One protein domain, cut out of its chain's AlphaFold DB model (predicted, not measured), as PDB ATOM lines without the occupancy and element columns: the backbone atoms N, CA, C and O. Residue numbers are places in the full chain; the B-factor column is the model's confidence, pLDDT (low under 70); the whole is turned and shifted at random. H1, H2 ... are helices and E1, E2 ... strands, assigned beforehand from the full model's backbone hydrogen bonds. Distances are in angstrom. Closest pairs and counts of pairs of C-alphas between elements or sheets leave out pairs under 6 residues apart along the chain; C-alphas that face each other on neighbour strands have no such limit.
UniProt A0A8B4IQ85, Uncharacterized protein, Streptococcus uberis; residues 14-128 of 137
ATOM      1  N   THR A  14     151.814 110.997 139.319       85.19
ATOM      2  CA  THR A  14     152.202 111.698 140.547       85.19
ATOM      3  C   THR A  14     151.572 113.090 140.609       85.19
ATOM      4  O   THR A  14     151.184 113.521 141.693       85.19
ATOM      5  N   THR A  15     151.351 113.742 139.457       86.06
ATOM      6  CA  THR A  15     150.578 114.990 139.349       86.06
ATOM      7  C   THR A  15     149.121 114.787 139.747       86.06
ATOM      8  O   THR A  15     148.598 115.563 140.539       86.06
ATOM      9  N   VAL A  16     148.464 113.722 139.273       89.12
ATOM     10  CA  VAL A  16     147.089 113.397 139.689       89.12
ATOM     11  C   VAL A  16     147.033 113.173 141.199       89.12
ATOM     12  O   VAL A  16     146.132 113.698 141.853       89.12
ATOM     13  N   ILE A  17     148.003 112.449 141.768       92.88
ATOM     14  CA  ILE A  17     148.080 112.228 143.217       92.88
ATOM     15  C   ILE A  17     148.236 113.560 143.954       92.88
ATOM     16  O   ILE A  17     147.434 113.866 144.831       92.88
ATOM     17  N   HIS A  18     149.204 114.380 143.555       93.31
ATOM     18  CA  HIS A  18     149.471 115.679 144.165       93.31
ATOM     19  C   HIS A  18     148.259 116.624 144.108       93.31
ATOM     20  O   HIS A  18     147.910 117.290 145.090       93.31
ATOM     21  N   ASP A  19     147.575 116.672 142.968       91.50
ATOM     22  CA  ASP A  19     146.517 117.648 142.743       91.50
ATOM     23  C   ASP A  19     145.172 117.218 143.323       91.50
ATOM     24  O   ASP A  19     144.382 118.083 143.724       91.50
ATOM     25  N   ARG A  20     144.897 115.912 143.399       93.81
ATOM     26  CA  ARG A  20     143.548 115.401 143.689       93.81
ATOM     27  C   ARG A  20     143.439 114.565 144.951       93.81
ATOM     28  O   ARG A  20     142.345 114.492 145.514       93.81
ATOM     29  N   ILE A  21     144.528 113.962 145.416       95.75
ATOM     30  CA  ILE A  21     144.511 113.192 146.658       95.75
ATOM     31  C   ILE A  21     144.732 114.140 147.829       95.75
ATOM     32  O   ILE A  21     145.675 114.925 147.866       95.75
ATOM     33  N   ILE A  22     143.813 114.070 148.787       96.06
ATOM     34  CA  ILE A  22     143.946 114.713 150.088       96.06
ATOM     35  C   ILE A  22     144.102 113.581 151.098       96.06
ATOM     36  O   ILE A  22     143.120 112.917 151.444       96.06
ATOM     37  N   PHE A  23     145.330 113.352 151.549       94.75
ATOM     38  CA  PHE A  23     145.646 112.307 152.519       94.75
ATOM     39  C   PHE A  23     144.842 112.525 153.812       94.75
ATOM     40  O   PHE A  23     144.618 113.663 154.233       94.75
ATOM     41  N   GLY A  24     144.311 111.444 154.382       94.56
ATOM     42  CA  GLY A  24     143.367 111.436 155.507       94.56
ATOM     43  C   GLY A  24     141.955 111.928 155.191       94.56
ATOM     44  O   GLY A  24     141.145 112.124 156.104       94.56
ATOM     45  N   LYS A  25     141.619 112.146 153.913       95.56
ATOM     46  CA  LYS A  25     140.264 112.527 153.480       95.56
ATOM     47  C   LYS A  25     139.766 111.724 152.289       95.56
ATOM     48  O   LYS A  25     138.624 111.272 152.330       95.56
ATOM     49  N   THR A  26     140.582 111.572 151.248       96.81
ATOM     50  CA  THR A  26     140.195 110.819 150.053       96.81
ATOM     51  C   THR A  26     139.961 109.359 150.417       96.81
ATOM     52  O   THR A  26     140.835 108.720 151.001       96.81
ATOM     53  N   ASN A  27     138.788 108.828 150.083       97.25
ATOM     54  CA  ASN A  27     138.440 107.436 150.366       97.25
ATOM     55  C   ASN A  27     138.734 106.494 149.187       97.25
ATOM     56  O   ASN A  27     138.958 106.929 148.058       97.25
ATOM     57  N   THR A  28     138.704 105.185 149.436       97.00
ATOM     58  CA  THR A  28     139.005 104.151 148.423       97.00
ATOM     59  C   THR A  28     138.081 104.197 147.201       97.00
ATOM     60  O   THR A  28     138.528 103.965 146.084       97.00
ATOM     61  N   LYS A  29     136.808 104.576 147.362       97.62
ATOM     62  CA  LYS A  29     135.874 104.724 146.234       97.62
ATOM     63  C   LYS A  29     136.239 105.923 145.357       97.62
ATOM     64  O   LYS A  29     136.149 105.852 144.135       97.62
ATOM     65  N   GLU A  30     136.645 107.032 145.964       97.25
ATOM     66  CA  GLU A  30     137.167 108.192 145.234       97.25
ATOM     67  C   GLU A  30     138.492 107.872 144.541       97.25
ATOM     68  O   GLU A  30     138.732 108.371 143.443       97.25
ATOM     69  N   LEU A  31     139.327 107.031 145.155       95.44
ATOM     70  CA  LEU A  31     140.557 106.526 144.557       95.44
ATOM     71  C   LEU A  31     140.252 105.675 143.315       95.44
ATOM     72  O   LEU A  31     140.815 105.917 142.247       95.44
ATOM     73  N   GLU A  32     139.290 104.756 143.412       95.50
ATOM     74  CA  GLU A  32     138.851 103.935 142.282       95.50
ATOM     75  C   GLU A  32     138.235 104.754 141.144       95.50
ATOM     76  O   GLU A  32     138.473 104.478 139.969       95.50
ATOM     77  N   ASN A  33     137.477 105.806 141.461       94.00
ATOM     78  CA  ASN A  33     136.933 106.707 140.443       94.00
ATOM     79  C   ASN A  33     138.030 107.454 139.667       94.00
ATOM     80  O   ASN A  33     137.814 107.824 138.515       94.00
ATOM     81  N   GLN A  34     139.182 107.703 140.296       90.88
ATOM     82  CA  GLN A  34     140.292 108.443 139.695       90.88
ATOM     83  C   GLN A  34     141.244 107.546 138.902       90.88
ATOM     84  O   GLN A  34     141.686 107.939 137.824       90.88
ATOM     85  N   PHE A  35     141.551 106.353 139.417       90.06
ATOM     86  CA  PHE A  35     142.579 105.467 138.856       90.06
ATOM     87  C   PHE A  35     142.025 104.168 138.254       90.06
ATOM     88  O   PHE A  35     142.779 103.384 137.682       90.06
ATOM     89  N   GLY A  36     140.715 103.936 138.343       92.44
ATOM     90  CA  GLY A  36     140.092 102.662 138.001       92.44
ATOM     91  C   GLY A  36     140.203 101.648 139.142       92.44
ATOM     92  O   GLY A  36     140.456 101.996 140.292       92.44
ATOM     93  N   LYS A  37     140.000 100.365 138.838       95.25
ATOM     94  CA  LYS A  37     140.141  99.315 139.855       95.25
ATOM     95  C   LYS A  37     141.620  99.064 140.177       95.25
ATOM     96  O   LYS A  37     142.417  99.018 139.239       95.25
ATOM     97  N   PRO A  38     141.975  98.849 141.454       96.62
ATOM     98  CA  PRO A  38     143.318  98.424 141.829       96.62
ATOM     99  C   PRO A  38     143.649  97.054 141.226       96.62
ATOM    100  O   PRO A  38     142.777  96.195 141.065       96.62
ATOM    101  N   ASN A  39     144.926  96.847 140.919       97.06
ATOM    102  CA  ASN A  39     145.473  95.561 140.497       97.06
ATOM    103  C   ASN A  39     145.524  94.575 141.669       97.06
ATOM    104  O   ASN A  39     145.266  93.387 141.482       97.06
ATOM    105  N   GLU A  40     145.822  95.071 142.873       97.50
ATOM    106  CA  GLU A  40     145.832  94.282 144.102       97.50
ATOM    107  C   GLU A  40     145.210  95.075 145.258       97.50
ATOM    108  O   GLU A  40     145.471  96.266 145.424       97.50
ATOM    109  N   VAL A  41     144.409  94.391 146.080       97.81
ATOM    110  CA  VAL A  41     143.923  94.904 147.365       97.81
ATOM    111  C   VAL A  41     144.288  93.908 148.453       97.81
ATOM    112  O   VAL A  41     143.896  92.739 148.392       97.81
ATOM    113  N   VAL A  42     145.018  94.363 149.469       97.94
ATOM    114  CA  VAL A  42     145.451  93.520 150.587       97.94
ATOM    115  C   VAL A  42     145.010  94.130 151.902       97.94
ATOM    116  O   VAL A  42     145.375  95.255 152.191       97.94
ATOM    117  N   HIS A  43     144.297  93.349 152.719       96.88
ATOM    118  CA  HIS A  43     143.801  93.736 154.053       96.88
ATOM    119  C   HIS A  43     144.525  93.030 155.215       96.88
ATOM    120  O   HIS A  43     144.142  93.128 156.377       96.88
ATOM    121  N   SER A  44     145.535  92.209 154.917       96.38
ATOM    122  CA  SER A  44     146.252  91.466 155.954       96.38
ATOM    123  C   SER A  44     147.302  92.366 156.595       96.38
ATOM    124  O   SER A  44     148.325  92.612 155.964       96.38
ATOM    125  N   LEU A  45     147.096  92.775 157.851       93.38
ATOM    126  CA  LEU A  45     148.018  93.651 158.599       93.38
ATOM    127  C   LEU A  45     149.490  93.229 158.473       93.38
ATOM    128  O   LEU A  45     150.352  94.045 158.166       93.38
ATOM    129  N   ASN A  46     149.785  91.932 158.611       95.00
ATOM    130  CA  ASN A  46     151.150  91.414 158.462       95.00
ATOM    131  C   ASN A  46     151.727  91.634 157.057       95.00
ATOM    132  O   ASN A  46     152.910  91.939 156.919       95.00
ATOM    133  N   LYS A  47     150.914  91.451 156.010       95.75
ATOM    134  CA  LYS A  47     151.346  91.686 154.627       95.75
ATOM    135  C   LYS A  47     151.485  93.175 154.338       95.75
ATOM    136  O   LYS A  47     152.459  93.555 153.702       95.75
ATOM    137  N   VAL A  48     150.554  93.993 154.828       96.25
ATOM    138  CA  VAL A  48     150.577  95.450 154.665       96.25
ATOM    139  C   VAL A  48     151.828  96.029 155.316       96.25
ATOM    140  O   VAL A  48     152.610  96.677 154.627       96.25
ATOM    141  N   ASN A  49     152.088  95.698 156.584       93.06
ATOM    142  CA  ASN A  49     153.279  96.153 157.300       93.06
ATOM    143  C   ASN A  49     154.560  95.674 156.619       93.06
ATOM    144  O   ASN A  49     155.446  96.475 156.356       93.06
ATOM    145  N   ARG A  50     154.649  94.387 156.251       94.38
ATOM    146  CA  ARG A  50     155.826  93.871 155.534       94.38
ATOM    147  C   ARG A  50     156.079  94.641 154.240       94.38
ATOM    148  O   ARG A  50     157.233  94.867 153.895       94.38
ATOM    149  N   LYS A  51     155.018  94.986 153.509       93.75
ATOM    150  CA  LYS A  51     155.146  95.687 152.237       93.75
ATOM    151  C   LYS A  51     155.539  97.150 152.434       93.75
ATOM    152  O   LYS A  51     156.414  97.615 151.720       93.75
ATOM    153  N   PHE A  52     154.959  97.828 153.425       93.00
ATOM    154  CA  PHE A  52     155.359  99.181 153.811       93.00
ATOM    155  C   PHE A  52     156.841  99.243 154.204       93.00
ATOM    156  O   PHE A  52     157.579 100.048 153.654       93.00
ATOM    157  N   GLU A  53     157.298  98.350 155.088       91.94
ATOM    158  CA  GLU A  53     158.702  98.306 155.523       91.94
ATOM    159  C   GLU A  53     159.661  98.006 154.367       91.94
ATOM    160  O   GLU A  53     160.707  98.640 154.246       91.94
ATOM    161  N   ALA A  54     159.307  97.059 153.489       91.69
ATOM    162  CA  ALA A  54     160.142  96.712 152.342       91.69
ATOM    163  C   ALA A  54     160.355  97.913 151.411       91.69
ATOM    164  O   ALA A  54     161.488  98.181 151.019       91.69
ATOM    165  N   ASP A  55     159.288  98.647 151.107       89.00
ATOM    166  CA  ASP A  55     159.351  99.861 150.298       89.00
ATOM    167  C   ASP A  55     160.119 100.986 151.011       89.00
ATOM    168  O   ASP A  55     160.988 101.608 150.408       89.00
ATOM    169  N   ASN A  56     159.844 101.217 152.299       87.88
ATOM    170  CA  ASN A  56     160.455 102.296 153.085       87.88
ATOM    171  C   ASN A  56     161.956 102.086 153.345       87.88
ATOM    172  O   ASN A  56     162.682 103.037 153.602       87.88
ATOM    173  N   SER A  57     162.419 100.835 153.322       89.62
ATOM    174  CA  SER A  57     163.829 100.477 153.534       89.62
ATOM    175  C   SER A  57     164.699 100.571 152.276       89.62
ATOM    176  O   SER A  57     165.902 100.314 152.344       89.62
ATOM    177  N   LYS A  58     164.107 100.879 151.117       88.06
ATOM    178  CA  LYS A  58     164.807 100.863 149.835       88.06
ATOM    179  C   LYS A  58     165.502 102.198 149.573       88.06
ATOM    180  O   LYS A  58     164.863 103.149 149.141       88.06
ATOM    181  N   GLU A  59     166.817 102.227 149.770       85.12
ATOM    182  CA  GLU A  59     167.653 103.373 149.395       85.12
ATOM    183  C   GLU A  59     167.666 103.599 147.873       85.12
ATOM    184  O   GLU A  59     167.731 102.649 147.083       85.12
ATOM    185  N   GLY A  60     167.631 104.867 147.461       84.25
ATOM    186  CA  GLY A  60     167.579 105.279 146.059       84.25
ATOM    187  C   GLY A  60     166.230 104.991 145.397       84.25
ATOM    188  O   GLY A  60     166.163 104.862 144.173       84.25
ATOM    189  N   SER A  61     165.166 104.836 146.188       88.75
ATOM    190  CA  SER A  61     163.819 104.585 145.671       88.75
ATOM    191  C   SER A  61     163.258 105.794 144.917       88.75
ATOM    192  O   SER A  61     163.734 106.920 145.046       88.75
ATOM    193  N   THR A  62     162.175 105.590 144.163       89.88
ATOM    194  CA  THR A  62     161.426 106.705 143.561       89.88
ATOM    195  C   THR A  62     160.955 107.709 144.620       89.88
ATOM    196  O   THR A  62     160.905 108.902 144.337       89.88
ATOM    197  N   ASN A  63     160.650 107.260 145.844       90.31
ATOM    198  CA  ASN A  63     160.341 108.155 146.958       90.31
ATOM    199  C   ASN A  63     161.549 109.036 147.322       90.31
ATOM    200  O   ASN A  63     161.377 110.243 147.440       90.31
ATOM    201  N   ASP A  64     162.757 108.479 147.417       89.56
ATOM    202  CA  ASP A  64     163.962 109.270 147.710       89.56
ATOM    203  C   ASP A  64     164.228 110.308 146.613       89.56
ATOM    204  O   ASP A  64     164.495 111.468 146.905       89.56
ATOM    205  N   LEU A  65     164.065 109.926 145.340       89.00
ATOM    206  CA  LEU A  65     164.216 110.849 144.209       89.00
ATOM    207  C   LEU A  65     163.202 112.002 144.260       89.00
ATOM    208  O   LEU A  65     163.538 113.145 143.947       89.00
ATOM    209  N   LEU A  66     161.956 111.699 144.632       89.94
ATOM    210  CA  LEU A  66     160.904 112.698 144.794       89.94
ATOM    211  C   LEU A  66     161.195 113.640 145.970       89.94
ATOM    212  O   LEU A  66     160.884 114.824 145.863       89.94
ATOM    213  N   ASP A  67     161.778 113.147 147.062       88.94
ATOM    214  CA  ASP A  67     162.108 113.955 148.244       88.94
ATOM    215  C   ASP A  67     163.364 114.816 148.039       88.94
ATOM    216  O   ASP A  67     163.373 115.999 148.375       88.94
ATOM    217  N   GLU A  68     164.413 114.259 147.427       89.00
ATOM    218  CA  GLU A  68     165.695 114.944 147.236       89.00
ATOM    219  C   GLU A  68     165.620 116.034 146.160       89.00
ATOM    220  O   GLU A  68     166.157 117.132 146.333       89.00
ATOM    221  N   TYR A  69     164.955 115.748 145.037       87.31
ATOM    222  CA  TYR A  69     165.017 116.607 143.851       87.31
ATOM    223  C   TYR A  69     163.766 117.450 143.618       87.31
ATOM    224  O   TYR A  69     163.744 118.276 142.702       87.31
ATOM    225  N   THR A  70     162.719 117.277 144.426       87.81
ATOM    226  CA  THR A  70     161.469 118.023 144.265       87.81
ATOM    227  C   THR A  70     160.887 118.435 145.613       87.81
ATOM    228  O   THR A  70     161.305 117.983 146.668       87.81
ATOM    229  N   ASN A  71     159.876 119.300 145.596       87.81
ATOM    230  CA  ASN A  71     159.110 119.635 146.794       87.81
ATOM    231  C   ASN A  71     157.886 118.719 146.988       87.81
ATOM    232  O   ASN A  71     157.025 119.046 147.806       87.81
ATOM    233  N   TYR A  72     157.804 117.598 146.262       90.81
ATOM    234  CA  TYR A  72     156.610 116.765 146.124       90.81
ATOM    235  C   TYR A  72     155.924 116.470 147.458       90.81
ATOM    236  O   TYR A  72     154.781 116.880 147.664       90.81
ATOM    237  N   PHE A  73     156.623 115.828 148.399       88.94
ATOM    238  CA  PHE A  73     156.032 115.449 149.686       88.94
ATOM    239  C   PHE A  73     155.681 116.653 150.563       88.94
ATOM    240  O   PHE A  73     154.704 116.594 151.312       88.94
ATOM    241  N   THR A  74     156.422 117.758 150.432       88.25
ATOM    242  CA  THR A  74     156.167 118.997 151.184       88.25
ATOM    243  C   THR A  74     154.933 119.754 150.688       88.25
ATOM    244  O   THR A  74     154.343 120.517 151.451       88.25
ATOM    245  N   THR A  75     154.522 119.545 149.432       91.06
ATOM    246  CA  THR A  75     153.363 120.213 148.817       91.06
ATOM    247  C   THR A  75     152.133 119.321 148.680       91.06
ATOM    248  O   THR A  75     151.075 119.805 148.267       91.06
ATOM    249  N   LEU A  76     152.225 118.045 149.074       92.56
ATOM    250  CA  LEU A  76     151.069 117.161 149.179       92.56
ATOM    251  C   LEU A  76     150.007 117.723 150.137       92.56
ATOM    252  O   LEU A  76     150.289 118.401 151.127       92.56
ATOM    253  N   LYS A  77     148.743 117.417 149.834       94.31
ATOM    254  CA  LYS A  77     147.589 117.901 150.595       94.31
ATOM    255  C   LYS A  77     147.236 116.899 151.686       94.31
ATOM    256  O   LYS A  77     146.857 115.771 151.387       94.31
ATOM    257  N   TYR A  78     147.269 117.343 152.937       92.50
ATOM    258  CA  TYR A  78     146.903 116.534 154.099       92.50
ATOM    259  C   TYR A  78     145.700 117.142 154.824       92.50
ATOM    260  O   TYR A  78     145.593 118.362 154.985       92.50
ATOM    261  N   ALA A  79     144.767 116.300 155.260       92.38
ATOM    262  CA  ALA A  79     143.675 116.708 156.130       92.38
ATOM    263  C   ALA A  79     144.179 116.943 157.561       92.38
ATOM    264  O   ALA A  79     145.089 116.276 158.042       92.38
ATOM    265  N   LYS A  80     143.566 117.881 158.293       83.06
ATOM    266  CA  LYS A  80     143.940 118.133 159.691       83.06
ATOM    267  C   LYS A  80     143.722 116.865 160.529       83.06
ATOM    268  O   LYS A  80     142.596 116.383 160.609       83.06
ATOM    269  N   GLY A  81     144.775 116.390 161.192       72.38
ATOM    270  CA  GLY A  81     144.726 115.177 162.014       72.38
ATOM    271  C   GLY A  81     145.071 113.884 161.273       72.38
ATOM    272  O   GLY A  81     144.877 112.822 161.851       72.38
ATOM    273  N   THR A  82     145.598 113.951 160.044       65.25
ATOM    274  CA  THR A  82     146.345 112.838 159.431       65.25
ATOM    275  C   THR A  82     147.484 112.430 160.354       65.25
ATOM    276  O   THR A  82     148.459 113.171 160.455       65.25
ATOM    277  N   HIS A  83     147.359 111.303 161.054       61.38
ATOM    278  CA  HIS A  83     148.453 110.737 161.838       61.38
ATOM    279  C   HIS A  83     148.264 109.250 162.159       61.38
ATOM    280  O   HIS A  83     147.255 108.844 162.726       61.38
ATOM    281  N   ASN A  84     149.346 108.508 161.895       62.69
ATOM    282  CA  ASN A  84     149.917 107.415 162.686       62.69
ATOM    283  C   ASN A  84     148.925 106.382 163.230       62.69
ATOM    284  O   ASN A  84     148.709 106.278 164.438       62.69
ATOM    285  N   GLY A  85     148.390 105.566 162.329       68.94
ATOM    286  CA  GLY A  85     147.786 104.288 162.681       68.94
ATOM    287  C   GLY A  85     148.498 103.140 161.973       68.94
ATOM    288  O   GLY A  85     149.351 103.342 161.109       68.94
ATOM    289  N   ILE A  86     148.147 101.917 162.355       87.56
ATOM    290  CA  ILE A  86     148.583 100.731 161.622       87.56
ATOM    291  C   ILE A  86     147.797 100.710 160.313       87.56
ATOM    292  O   ILE A  86     146.569 100.719 160.344       87.56
ATOM    293  N   TYR A  87     148.494 100.675 159.178       93.56
ATOM    294  CA  TYR A  87     147.835 100.551 157.885       93.56
ATOM    295  C   TYR A  87     147.031  99.250 157.821       93.56
ATOM    296  O   TYR A  87     147.554  98.150 158.019       93.56
ATOM    297  N   GLU A  88     145.744  99.384 157.534       95.44
ATOM    298  CA  GLU A  88     144.789  98.278 157.527       95.44
ATOM    299  C   GLU A  88     144.797  97.554 156.188       95.44
ATOM    300  O   GLU A  88     144.572  96.344 156.106       95.44
ATOM    301  N   ALA A  89     145.050  98.314 155.125       97.44
ATOM    302  CA  ALA A  89     145.108  97.801 153.779       97.44
ATOM    303  C   ALA A  89     146.097  98.567 152.910       97.44
ATOM    304  O   ALA A  89     146.497  99.690 153.225       97.44
ATOM    305  N   TYR A  90     146.423  97.976 151.767       97.88
ATOM    306  CA  TYR A  90     146.946  98.729 150.641       97.88
ATOM    307  C   TYR A  90     146.186  98.419 149.354       97.88
ATOM    308  O   TYR A  90     145.670  97.313 149.168       97.88
ATOM    309  N   TYR A  91     146.132  99.421 148.481       97.81
ATOM    310  CA  TYR A  91     145.582  99.355 147.131       97.81
ATOM    311  C   TYR A  91     146.727  99.631 146.163       97.81
ATOM    312  O   TYR A  91     147.321 100.710 146.194       97.81
ATOM    313  N   GLU A  92     147.060  98.651 145.336       97.38
ATOM    314  CA  GLU A  92     148.143  98.754 144.366       97.38
ATOM    315  C   GLU A  92     147.602  98.967 142.958       97.38
ATOM    316  O   GLU A  92     146.703  98.260 142.503       97.38
ATOM    317  N   TYR A  93     148.205  99.920 142.259       94.94
ATOM    318  CA  TYR A  93     147.907 100.270 140.884       94.94
ATOM    319  C   TYR A  93     149.162 100.108 140.039       94.94
ATOM    320  O   TYR A  93     150.214 100.664 140.347       94.94
ATOM    321  N   GLN A  94     149.028  99.380 138.941       91.94
ATOM    322  CA  GLN A  94     150.068  99.164 137.950       91.94
ATOM    323  C   GLN A  94     149.521  99.590 136.595       91.94
ATOM    324  O   GLN A  94     148.560  99.013 136.077       91.94
ATOM    325  N   ASN A  95     150.140 100.603 135.998       82.62
ATOM    326  CA  ASN A  95     149.779 101.047 134.663       82.62
ATOM    327  C   ASN A  95     151.037 101.470 133.907       82.62
ATOM    328  O   ASN A  95     151.777 102.366 134.308       82.62
ATOM    329  N   LYS A  96     151.234 100.796 132.774       73.56
ATOM    330  CA  LYS A  96     152.411 100.900 131.909       73.56
ATOM    331  C   LYS A  96     152.638 102.325 131.401       73.56
ATOM    332  O   LYS A  96     153.772 102.705 131.146       73.56
ATOM    333  N   ASP A  97     151.573 103.119 131.299       81.19
ATOM    334  CA  ASP A  97     151.644 104.501 130.827       81.19
ATOM    335  C   ASP A  97     152.325 105.455 131.821       81.19
ATOM    336  O   ASP A  97     152.690 106.565 131.430       81.19
ATOM    337  N   TYR A  98     152.479 105.056 133.086       82.50
ATOM    338  CA  TYR A  98     153.058 105.897 134.136       82.50
ATOM    339  C   TYR A  98     154.572 105.742 134.283       82.50
ATOM    340  O   TYR A  98     155.203 106.557 134.945       82.50
ATOM    341  N   GLY A  99     155.165 104.718 133.664       87.81
ATOM    342  CA  GLY A  99     156.603 104.458 133.738       87.81
ATOM    343  C   GLY A  99     157.114 103.995 135.103       87.81
ATOM    344  O   GLY A  99     158.322 103.851 135.259       87.81
ATOM    345  N   LEU A 100     156.213 103.725 136.051       91.00
ATOM    346  CA  LEU A 100     156.506 103.148 137.361       91.00
ATOM    347  C   LEU A 100     156.047 101.691 137.423       91.00
ATOM    348  O   LEU A 100     155.044 101.328 136.803       91.00
ATOM    349  N   GLU A 101     156.753 100.876 138.202       93.12
ATOM    350  CA  GLU A 101     156.363  99.491 138.480       93.12
ATOM    351  C   GLU A 101     154.980  99.431 139.146       93.12
ATOM    352  O   GLU A 101     154.118  98.657 138.728       93.12
ATOM    353  N   TYR A 102     154.748 100.291 140.141       94.06
ATOM    354  CA  TYR A 102     153.467 100.435 140.827       94.06
ATOM    355  C   TYR A 102     153.331 101.804 141.504       94.06
ATOM    356  O   TYR A 102     154.315 102.499 141.759       94.06
ATOM    357  N   VAL A 103     152.098 102.137 141.882       94.88
ATOM    358  CA  VAL A 103     151.801 103.025 143.011       94.88
ATOM    359  C   VAL A 103     150.930 102.292 144.004       94.88
ATOM    360  O   VAL A 103     149.960 101.632 143.633       94.88
ATOM    361  N   ARG A 104     151.277 102.424 145.279       96.12
ATOM    362  CA  ARG A 104     150.586 101.761 146.374       96.12
ATOM    363  C   ARG A 104     150.064 102.788 147.358       96.12
ATOM    364  O   ARG A 104     150.846 103.529 147.942       96.12
ATOM    365  N   PHE A 105     148.753 102.794 147.558       96.81
ATOM    366  CA  PHE A 105     148.089 103.633 148.550       96.81
ATOM    367  C   PHE A 105     147.825 102.824 149.812       96.81
ATOM    368  O   PHE A 105     147.188 101.773 149.744       96.81
ATOM    369  N   PHE A 106     148.290 103.317 150.952       96.25
ATOM    370  CA  PHE A 106     148.053 102.717 152.260       96.25
ATOM    371  C   PHE A 106     146.829 103.345 152.915       96.25
ATOM    372  O   PHE A 106     146.639 104.562 152.857       96.25
ATOM    373  N   ILE A 107     145.989 102.494 153.502       96.69
ATOM    374  CA  ILE A 107     144.623 102.835 153.896       96.69
ATOM    375  C   ILE A 107     144.422 102.634 155.400       96.69
ATOM    376  O   ILE A 107     144.830 101.604 155.944       96.69
ATOM    377  N   ILE A 108     143.740 103.585 156.040       94.75
ATOM    378  CA  ILE A 108     143.209 103.500 157.412       94.75
ATOM    379  C   ILE A 108     141.783 104.050 157.397       94.75
ATOM    380  O   ILE A 108     141.535 105.074 156.758       94.75
ATOM    381  N   ASP A 109     140.825 103.384 158.047       93.31
ATOM    382  CA  ASP A 109     139.428 103.841 158.139       93.31
ATOM    383  C   ASP A 109     138.827 104.196 156.763       93.31
ATOM    384  O   ASP A 109     138.115 105.192 156.588       93.31
ATOM    385  N   ASN A 110     139.143 103.377 155.752       94.88
ATOM    386  CA  ASN A 110     138.740 103.558 154.355       94.88
ATOM    387  C   ASN A 110     139.288 104.829 153.661       94.88
ATOM    388  O   ASN A 110     138.783 105.222 152.606       94.88
ATOM    389  N   LYS A 111     140.316 105.471 154.218       95.88
ATOM    390  CA  LYS A 111     140.945 106.688 153.688       95.88
ATOM    391  C   LYS A 111     142.397 106.452 153.317       95.88
ATOM    392  O   LYS A 111     143.089 105.665 153.951       95.88
ATOM    393  N   VAL A 112     142.850 107.154 152.286       95.75
ATOM    394  CA  VAL A 112     144.243 107.141 151.837       95.75
ATOM    395  C   VAL A 112     145.091 107.935 152.822       95.75
ATOM    396  O   VAL A 112     144.897 109.140 152.952       95.75
ATOM    397  N   GLU A 113     146.041 107.282 153.482       94.50
ATOM    398  CA  GLU A 113     146.943 107.908 154.461       94.50
ATOM    399  C   GLU A 113     148.354 108.109 153.914       94.50
ATOM    400  O   GLU A 113     149.025 109.069 154.281       94.50
ATOM    401  N   TYR A 114     148.796 107.245 152.999       93.19
ATOM    402  CA  TYR A 114     150.124 107.359 152.404       93.19
ATOM    403  C   TYR A 114     150.195 106.749 151.004       93.19
ATOM    404  O   TYR A 114     149.351 105.926 150.640       93.19
ATOM    405  N   ALA A 115     151.200 107.145 150.222       94.12
ATOM    406  CA  ALA A 115     151.486 106.586 148.905       94.12
ATOM    407  C   ALA A 115     152.977 106.241 148.768       94.12
ATOM    408  O   ALA A 115     153.839 107.042 149.125       94.12
ATOM    409  N   MET A 116     153.274 105.062 148.221       93.56
ATOM    410  CA  MET A 116     154.627 104.638 147.849       93.56
ATOM    411  C   MET A 116     154.702 104.317 146.362       93.56
ATOM    412  O   MET A 116     153.738 103.817 145.771       93.56
ATOM    413  N   TYR A 117     155.860 104.604 145.779       93.56
ATOM    414  CA  TYR A 117     156.129 104.484 144.354       93.56
ATOM    415  C   TYR A 117     157.134 103.358 144.117       93.56
ATOM    416  O   TYR A 117     158.192 103.320 144.741       93.56
ATOM    417  N   GLY A 118     156.804 102.447 143.202       92.25
ATOM    418  CA  GLY A 118     157.756 101.455 142.709       92.25
ATOM    419  C   GLY A 118     158.847 102.092 141.849       92.25
ATOM    420  O   GLY A 118     158.845 103.302 141.610       92.25
ATOM    421  N   ASP A 119     159.770 101.273 141.350       91.44
ATOM    422  CA  ASP A 119     160.876 101.764 140.521       91.44
ATOM    423  C   ASP A 119     160.394 102.361 139.199       91.44
ATOM    424  O   ASP A 119     159.355 101.977 138.652       91.44
ATOM    425  N   ILE A 120     161.202 103.263 138.640       90.75
ATOM    426  CA  ILE A 120     161.041 103.714 137.259       90.75
ATOM    427  C   ILE A 120     161.442 102.564 136.325       90.75
ATOM    428  O   ILE A 120     162.616 102.225 136.200       90.75
ATOM    429  N   VAL A 121     160.456 101.981 135.642       91.81
ATOM    430  CA  VAL A 121     160.634 100.859 134.697       91.81
ATOM    431  C   VAL A 121     160.580 101.294 133.229       91.81
ATOM    432  O   VAL A 121     161.029 100.559 132.352       91.81
ATOM    433  N   ASP A 122     160.052 102.488 132.944       89.88
ATOM    434  CA  ASP A 122     160.103 103.124 131.622       89.88
ATOM    435  C   ASP A 122     160.387 104.622 131.772       89.88
ATOM    436  O   ASP A 122     159.489 105.436 132.006       89.88
ATOM    437  N   GLU A 123     161.656 104.989 131.584       88.56
ATOM    438  CA  GLU A 123     162.128 106.371 131.688       88.56
ATOM    439  C   GLU A 123     161.418 107.320 130.719       88.56
ATOM    440  O   GLU A 123     161.176 108.481 131.046       88.56
ATOM    441  N   LYS A 124     161.052 106.849 129.519       88.31
ATOM    442  CA  LYS A 124     160.390 107.693 128.521       88.31
ATOM    443  C   LYS A 124     158.988 108.057 128.984       88.31
ATOM    444  O   LYS A 124     158.555 109.190 128.776       88.31
ATOM    445  N   SER A 125     158.275 107.120 129.598       88.00
ATOM    446  CA  SER A 125     156.954 107.388 130.164       88.00
ATOM    447  C   SER A 125     157.043 108.211 131.448       88.00
ATOM    448  O   SER A 125     156.345 109.219 131.538       88.00
ATOM    449  N   ALA A 126     157.967 107.884 132.357       87.88
ATOM    450  CA  ALA A 126     158.195 108.641 133.590       87.88
ATOM    451  C   ALA A 126     158.609 110.099 133.320       87.88
ATOM    452  O   ALA A 126     158.116 111.008 133.971       87.88
ATOM    453  N   SER A 127     159.418 110.361 132.287       87.44
ATOM    454  CA  SER A 127     159.866 111.722 131.932       87.44
ATOM    455  C   SER A 127     158.751 112.696 131.529       87.44
ATOM    456  O   SER A 127     158.986 113.905 131.456       87.44
ATOM    457  N   LYS A 128     157.550 112.181 131.233       86.56
ATOM    458  CA  LYS A 128     156.361 112.999 130.961       86.56
ATOM    459  C   LYS A 128     155.763 113.562 132.245       86.56
ATOM    460  O   LYS A 128     155.019 114.534 132.172       86.56
TER     461      LYS A 128
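What this domain is: This is residues 14 to 128 of the 137 residues of an uncharacterized protein of Streptococcus uberis (UniProt A0A8B4IQ85). The core is a four-stranded sheet, E1 E2 E3 E4, with H3, the longest helix, slantwise over one face and H2 on the opposite face, beside the strands. H1, H4 and H5 lie round this core, and little H6 lies past the sheet, farthest from the middle. The printed part has 115 residues with six named helices and four named strands, in the order H1 H2 E1 H3 H4 H5 E2 E3 E4 H6; the sheet is antiparallel and the class is mixed, helices and strands. The whole is compact, with a radius of gyration of the C-alphas of 13.5 A, and rounded, spanning 36 by 28 by 27 A.

Where its parts are: Find C-alpha 14 at (152.202, 111.698, 140.547); there H1 begins, residues 14 to 20. H2 follows at residues 28 to 35, then E1 at 40 to 42. From C-alpha 45 at (148.018, 93.651, 158.599), H3 runs 16.1 A through residues 45 to 56. H4 is residues 62 to 69 and H5 is 72 to 75. Look next for E2 at 89 to 93, 13.4 A long, E3 at 103 to 108, 16.8 A, and E4 at 111 to 117, 18.0 A. H6, residues 123 to 126, ends at C-alpha 126, (158.195, 108.641, 133.590).

How they stand to each other: Start at the sheet, only just strongly twisted, its C-alphas up to 4.1 A off the best plane. Between E1 and E2, look at N 90 and O 42, 2.9 A apart. E2, E3 and E4 form a meander, each strand the antiparallel neighbour of the one before; in the hairpin E2 and E3, N 93 and O 103 are 2.8 A apart, and in the hairpin E3 and E4, N 106 and O 114 are 2.8 A apart. H2 and H3, on opposite faces, make three layers with the sheet. H3 has a height over the sheet of 9.6 A; its closest C-alphas to E2 are those of Val 48 and Ala 89, 6.0 A. H2 has a height of 5.7 A and lies over none of the strands. H1, with residues 14 to 17, and H4, with 62 to 66, only graze the sheet. H4 and H5 only just touch, only at the corner, the closest C-alphas being those of Leu 66 and Tyr 72, 6.1 A. In H1, H2, H3 and H4 every O i to N i+4 pair is within hydrogen-bond range; H5 and H6 are too short for one.

The domain as a whole: The C-alphas farthest apart are those of Gly 81 and Lys 124, 37.7 A. The printed part has no cut. The one long link, H5 to E2, holds residues 76 to 88; in it residues 77 to 78 pair, parallel, with residues 22 to 23. Mean pLDDT of the printed part is 91.0, and residues 82 to 85 are under 70.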